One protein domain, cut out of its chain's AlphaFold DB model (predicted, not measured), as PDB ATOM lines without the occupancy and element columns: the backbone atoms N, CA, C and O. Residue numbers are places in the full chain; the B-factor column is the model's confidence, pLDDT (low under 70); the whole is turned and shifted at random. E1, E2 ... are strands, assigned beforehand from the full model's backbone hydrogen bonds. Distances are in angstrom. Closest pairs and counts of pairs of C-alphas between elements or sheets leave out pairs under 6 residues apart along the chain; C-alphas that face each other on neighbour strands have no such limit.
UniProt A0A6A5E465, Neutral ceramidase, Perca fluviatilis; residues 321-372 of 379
ATOM      1  N   THR A 321     111.483 134.768 135.293       95.19
ATOM      2  CA  THR A 321     110.307 135.157 134.497       95.19
ATOM      3  C   THR A 321     110.202 136.640 134.148       95.19
ATOM      4  O   THR A 321     109.452 136.977 133.235       95.19
ATOM      5  N   LYS A 322     111.001 137.534 134.753       94.25
ATOM      6  CA  LYS A 322     111.108 138.932 134.275       94.25
ATOM      7  C   LYS A 322     111.866 139.062 132.951       94.25
ATOM      8  O   LYS A 322     111.896 140.149 132.370       94.25
ATOM      9  N   GLY A 323     112.472 137.970 132.483       94.38
ATOM     10  CA  GLY A 323     113.172 137.910 131.209       94.38
ATOM     11  C   GLY A 323     114.537 138.611 131.215       94.38
ATOM     12  O   GLY A 323     114.951 139.186 132.229       94.38
ATOM     13  N   PRO A 324     115.269 138.518 130.091       96.06
ATOM     14  CA  PRO A 324     116.635 139.009 129.963       96.06
ATOM     15  C   PRO A 324     116.706 140.538 129.817       96.06
ATOM     16  O   PRO A 324     116.097 141.129 128.924       96.06
ATOM     17  N   ARG A 325     117.496 141.182 130.682       96.25
ATOM     18  CA  ARG A 325     117.804 142.618 130.656       96.25
ATOM     19  C   ARG A 325     119.287 142.869 130.898       96.25
ATOM     20  O   ARG A 325     119.978 142.087 131.550       96.25
ATOM     21  N   CYS A 326     119.762 143.998 130.400       96.62
ATOM     22  CA  CYS A 326     121.107 144.487 130.627       96.62
ATOM     23  C   CYS A 326     121.270 144.948 132.071       96.62
ATOM     24  O   CYS A 326     120.648 145.916 132.494       96.62
ATOM     25  N   ALA A 327     122.118 144.265 132.836       93.81
ATOM     26  CA  ALA A 327     122.304 144.507 134.265       93.81
ATOM     27  C   ALA A 327     122.810 145.925 134.591       93.81
ATOM     28  O   ALA A 327     122.588 146.413 135.693       93.81
ATOM     29  N   ASN A 328     123.486 146.579 133.646       93.44
ATOM     30  CA  ASN A 328     124.026 147.931 133.782       93.44
ATOM     31  C   ASN A 328     123.040 149.044 133.391       93.44
ATOM     32  O   ASN A 328     123.135 150.137 133.938       93.44
ATOM     33  N   THR A 329     122.123 148.802 132.450       94.81
ATOM     34  CA  THR A 329     121.230 149.847 131.906       94.81
ATOM     35  C   THR A 329     119.743 149.594 132.154       94.81
ATOM     36  O   THR A 329     118.936 150.499 131.976       94.81
ATOM     37  N   GLY A 330     119.349 148.371 132.516       94.00
ATOM     38  CA  GLY A 330     117.951 147.939 132.644       94.00
ATOM     39  C   GLY A 330     117.220 147.705 131.312       94.00
ATOM     40  O   GLY A 330     116.090 147.201 131.306       94.00
ATOM     41  N   LEU A 331     117.857 148.030 130.181       95.12
ATOM     42  CA  LEU A 331     117.287 147.845 128.847       95.12
ATOM     43  C   LEU A 331     117.126 146.352 128.511       95.12
ATOM     44  O   LEU A 331     117.877 145.527 129.037       95.12
ATOM     45  N   PRO A 332     116.164 145.975 127.648       95.81
ATOM     46  CA  PRO A 332     116.083 144.617 127.118       95.81
ATOM     47  C   PRO A 332     117.397 144.198 126.449       95.81
ATOM     48  O   PRO A 332     118.057 145.018 125.807       95.81
ATOM     49  N   CYS A 333     117.775 142.928 126.594       96.56
ATOM     50  CA  CYS A 333     118.894 142.390 125.826       96.56
ATOM     51  C   CYS A 333     118.550 142.259 124.340       96.56
ATOM     52  O   CYS A 333     117.381 142.120 123.975       96.56
ATOM     53  N   ASP A 334     119.583 142.195 123.501       95.50
ATOM     54  CA  ASP A 334     119.458 141.736 122.122       95.50
ATOM     55  C   ASP A 334     118.836 140.333 122.070       95.50
ATOM     56  O   ASP A 334     119.298 139.410 122.751       95.50
ATOM     57  N   TYR A 335     117.789 140.191 121.256       91.81
ATOM     58  CA  TYR A 335     116.935 139.003 121.214       91.81
ATOM     59  C   TYR A 335     117.668 137.757 120.700       91.81
ATOM     60  O   TYR A 335     117.468 136.669 121.235       91.81
ATOM     61  N   LEU A 336     118.521 137.910 119.682       93.00
ATOM     62  CA  LEU A 336     119.196 136.786 119.031       93.00
ATOM     63  C   LEU A 336     120.456 136.357 119.791       93.00
ATOM     64  O   LEU A 336     120.661 135.174 120.041       93.00
ATOM     65  N   ASN A 337     121.301 137.317 120.171       93.25
ATOM     66  CA  ASN A 337     122.634 137.033 120.701       93.25
ATOM     67  C   ASN A 337     122.697 137.038 122.232       93.25
ATOM     68  O   ASN A 337     123.765 136.783 122.788       93.25
ATOM     69  N   SER A 338     121.593 137.359 122.923       96.38
ATOM     70  CA  SER A 338     121.565 137.506 124.387       96.38
ATOM     71  C   SER A 338     122.682 138.433 124.883       96.38
ATOM     72  O   SER A 338     123.507 138.072 125.724       96.38
ATOM     73  N   SER A 339     122.753 139.636 124.307       96.62
ATOM     74  CA  SER A 339     123.846 140.583 124.542       96.62
ATOM     75  C   SER A 339     123.348 142.002 124.805       96.62
ATOM     76  O   SER A 339     122.195 142.334 124.543       96.62
ATOM     77  N   CYS A 340     124.223 142.836 125.362       96.50
ATOM     78  CA  CYS A 340     123.957 144.242 125.636       96.50
ATOM     79  C   CYS A 340     124.900 145.135 124.827       96.50
ATOM     80  O   CYS A 340     126.083 144.792 124.728       96.50
ATOM     81  N   PRO A 341     124.440 146.306 124.337       95.25
ATOM     82  CA  PRO A 341     125.291 147.239 123.592       95.25
ATOM     83  C   PRO A 341     126.559 147.628 124.359       95.25
ATOM     84  O   PRO A 341     127.642 147.720 123.791       95.25
ATOM     85  N   VAL A 342     126.431 147.795 125.678       93.81
ATOM     86  CA  VAL A 342     127.549 148.054 126.586       93.81
ATOM     87  C   VAL A 342     127.748 146.838 127.486       93.81
ATOM     88  O   VAL A 342     126.862 146.475 128.259       93.81
ATOM     89  N   GLY A 343     128.928 146.220 127.399       92.25
ATOM     90  CA  GLY A 343     129.330 145.070 128.219       92.25
ATOM     91  C   GLY A 343     128.982 143.687 127.649       92.25
ATOM     92  O   GLY A 343     129.326 142.679 128.269       92.25
ATOM     93  N   GLY A 344     128.362 143.619 126.464       96.12
ATOM     94  CA  GLY A 344     128.182 142.383 125.700       96.12
ATOM     95  C   GLY A 344     127.317 141.338 126.409       96.12
ATOM     96  O   GLY A 344     126.394 141.667 127.153       96.12
ATOM     97  N   THR A 345     127.612 140.056 126.180       94.62
ATOM     98  CA  THR A 345     126.850 138.917 126.731       94.62
ATOM     99  C   THR A 345     126.904 138.835 128.256       94.62
ATOM    100  O   THR A 345     125.932 138.440 128.888       94.62
ATOM    101  N   LYS A 346     128.001 139.284 128.880       92.81
ATOM    102  CA  LYS A 346     128.176 139.254 130.345       92.81
ATOM    103  C   LYS A 346     127.163 140.125 131.093       92.81
ATOM    104  O   LYS A 346     126.876 139.861 132.264       92.81
ATOM    105  N   MET A 347     126.659 141.174 130.439       95.44
ATOM    106  CA  MET A 347     125.686 142.092 131.031       95.44
ATOM    107  C   MET A 347     124.245 141.654 130.810       95.44
ATOM    108  O   MET A 347     123.378 142.111 131.550       95.44
ATOM    109  N   CYS A 348     123.972 140.758 129.861       96.62
ATOM    110  CA  CYS A 348     122.624 140.251 129.665       96.62
ATOM    111  C   CYS A 348     122.289 139.189 130.717       96.62
ATOM    112  O   CYS A 348     122.901 138.122 130.755       96.62
ATOM    113  N   LYS A 349     121.316 139.472 131.588       96.06
ATOM    114  CA  LYS A 349     120.890 138.557 132.654       96.06
ATOM    115  C   LYS A 349     119.374 138.500 132.730       96.06
ATOM    116  O   LYS A 349     118.709 139.521 132.606       96.06
ATOM    117  N   ALA A 350     118.827 137.310 132.958       95.19
ATOM    118  CA  ALA A 350     117.415 137.159 133.284       95.19
ATOM    119  C   ALA A 350     117.198 137.296 134.792       95.19
ATOM    120  O   ALA A 350     118.032 136.849 135.581       95.19
ATOM    121  N   PHE A 351     116.076 137.896 135.184       93.12
ATOM    122  CA  PHE A 351     115.753 138.164 136.586       93.12
ATOM    123  C   PHE A 351     114.510 137.396 137.042       93.12
ATOM    124  O   PHE A 351     113.570 137.189 136.271       93.12
ATOM    125  N   GLY A 352     114.515 136.977 138.306       89.88
ATOM    126  CA  GLY A 352     113.360 136.368 138.957       89.88
ATOM    127  C   GLY A 352     112.213 137.362 139.200       89.88
ATOM    128  O   GLY A 352     112.381 138.573 139.022       89.88
ATOM    129  N   PRO A 353     111.042 136.865 139.620       84.62
ATOM    130  CA  PRO A 353     109.849 137.680 139.857       84.62
ATOM    131  C   PRO A 353     109.995 138.730 140.980       84.62
ATOM    132  O   PRO A 353     109.362 139.782 140.897       84.62
ATOM    133  N   GLU A 354     110.913 138.575 141.940       72.25
ATOM    134  CA  GLU A 354     111.202 139.612 142.960       72.25
ATOM    135  C   GLU A 354     112.513 140.371 142.719       72.25
ATOM    136  O   GLU A 354     113.203 140.170 141.717       72.25
ATOM    137  N   THR A 355     112.817 141.327 143.596       52.41
ATOM    138  CA  THR A 355     113.993 142.206 143.533       52.41
ATOM    139  C   THR A 355     115.244 141.615 144.193       52.41
ATOM    140  O   THR A 355     116.334 142.125 143.945       52.41
ATOM    141  N   THR A 356     115.141 140.538 144.988       45.72
ATOM    142  CA  THR A 356     116.299 139.853 145.604       45.72
ATOM    143  C   THR A 356     116.235 138.328 145.434       45.72
ATOM    144  O   THR A 356     115.156 137.752 145.340       45.72
ATOM    145  N   CYS A 357     117.385 137.636 145.395       47.25
ATOM    146  CA  CYS A 357     117.425 136.169 145.234       47.25
ATOM    147  C   CYS A 357     116.730 135.403 146.373       47.25
ATOM    148  O   CYS A 357     116.214 134.316 146.135       47.25
ATOM    149  N   SER A 358     116.709 135.951 147.591       35.41
ATOM    150  CA  SER A 358     116.017 135.343 148.734       35.41
ATOM    151  C   SER A 358     114.496 135.421 148.605       35.41
ATOM    152  O   SER A 358     113.813 134.488 149.011       35.41
ATOM    153  N   THR A 359     113.979 136.491 148.000       34.28
ATOM    154  CA  THR A 359     112.540 136.762 147.874       34.28
ATOM    155  C   THR A 359     111.957 136.265 146.549       34.28
ATOM    156  O   THR A 359     110.819 135.822 146.506       34.28
ATOM    157  N   ALA A 360     112.757 136.154 145.476       38.38
ATOM    158  CA  ALA A 360     112.347 135.525 144.206       38.38
ATOM    159  C   ALA A 360     111.850 134.074 144.371       38.38
ATOM    160  O   ALA A 360     111.215 133.531 143.472       38.38
ATOM    161  N   ARG A 361     112.154 133.466 145.524       43.06
ATOM    162  CA  ARG A 361     111.726 132.141 145.969       43.06
ATOM    163  C   ARG A 361     110.277 132.098 146.469       43.06
ATOM    164  O   ARG A 361     109.660 131.043 146.391       43.06
ATOM    165  N   GLU A 362     109.767 133.214 146.987       35.03
ATOM    166  CA  GLU A 362     108.413 133.332 147.536       35.03
ATOM    167  C   GLU A 362     107.411 133.711 146.431       35.03
ATOM    168  O   GLU A 362     106.354 133.092 146.335       35.03
ATOM    169  N   SER A 363     107.747 134.628 145.510       34.31
ATOM    170  CA  SER A 363     106.776 135.070 144.483       34.31
ATOM    171  C   SER A 363     106.514 134.193 143.273       34.31
ATOM    172  O   SER A 363     105.553 134.479 142.554       34.31
ATOM    173  N   SER A 364     107.242 133.094 143.057       38.31
ATOM    174  CA  SER A 364     106.708 132.058 142.159       38.31
ATOM    175  C   SER A 364     105.357 131.509 142.654       38.31
ATOM    176  O   SER A 364     104.674 130.844 141.886       38.31
ATOM    177  N   ASP A 365     104.963 131.835 143.895       41.09
ATOM    178  CA  ASP A 365     103.672 131.510 144.505       41.09
ATOM    179  C   ASP A 365     102.792 132.743 144.850       41.09
ATOM    180  O   ASP A 365     101.623 132.579 145.191       41.09
ATOM    181  N   THR A 366     103.272 133.999 144.761       28.70
ATOM    182  CA  THR A 366     102.523 135.170 145.302       28.70
ATOM    183  C   THR A 366     101.682 135.972 144.304       28.70
ATOM    184  O   THR A 366     101.129 137.009 144.665       28.70
ATOM    185  N   THR A 367     101.455 135.473 143.085       30.58
ATOM    186  CA  THR A 367     100.399 136.010 142.195       30.58
ATOM    187  C   THR A 367      99.320 134.989 141.846       30.58
ATOM    188  O   THR A 367      98.843 134.916 140.726       30.58
ATOM    189  N   SER A 368      98.846 134.245 142.842       27.00
ATOM    190  CA  SER A 368      97.406 134.089 143.068       27.00
ATOM    191  C   SER A 368      97.196 133.544 144.473       27.00
ATOM    192  O   SER A 368      97.869 132.619 144.914       27.00
ATOM    193  N   THR A 369      96.247 134.108 145.205       25.98
ATOM    194  CA  THR A 369      95.732 133.538 146.447       25.98
ATOM    195  C   THR A 369      94.927 132.270 146.137       25.98
ATOM    196  O   THR A 369      93.725 132.206 146.372       25.98
ATOM    197  N   VAL A 370      95.581 131.219 145.642       27.38
ATOM    198  CA  VAL A 370      95.038 129.863 145.715       27.38
ATOM    199  C   VAL A 370      95.501 129.288 147.042       27.38
ATOM    200  O   VAL A 370      96.566 128.696 147.179       27.38
ATOM    201  N   LYS A 371      94.663 129.479 148.066       21.66
ATOM    202  CA  LYS A 371      94.709 128.644 149.270       21.66
ATOM    203  C   LYS A 371      94.829 127.175 148.819       21.66
ATOM    204  O   LYS A 371      93.942 126.731 148.089       21.66
ATOM    205  N   PRO A 372      95.781 126.367 149.322       25.59
ATOM    206  CA  PRO A 372      95.853 124.931 149.020       25.59
ATOM    207  C   PRO A 372      94.695 124.107 149.624       25.59
ATOM    208  O   PRO A 372      94.828 122.910 149.857       25.59
TER     209      PRO A 372
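This is residues 321 to 372 of the 379 residues of the protein "Neutral ceramidase" of Perca fluviatilis (UniProt A0A6A5E465). There is little regular structure here: a small head, in which the long loop of residues 327 to 347 joins two short strands, E1 then E2, paired as a hairpin, and a winding tail, residues 351 to 372, that makes much of the length. The 52 printed residues, 6 of them in named elements, are all strand in class, with no named helix and one antiparallel sheet, E1 - E2. The whole is loose, radius of gyration of the C-alphas 13.8 A, spanning 44 by 21 by 13 A.

Look first at E1, residues 324 to 326, then at E2, residues 348 to 350: this hairpin is antiparallel, at 139 degrees. C-alphas 324 and 350 face each other at 3.9 A. N 325 and O 349, 2.8 A apart, are within hydrogen-bond range.

Find C-alpha 324 at (116.635, 139.009, 129.963); E1 runs 7.1 A from there. E2, also 7.1 A, ends at C-alpha 350, (117.415, 137.159, 133.284).

The farthest C-alphas, Val 342 and Pro 372, are 45.2 A apart. The printed part has no cut; the link E1 to E2 is long. Residues 355 to 372 have pLDDT under 70.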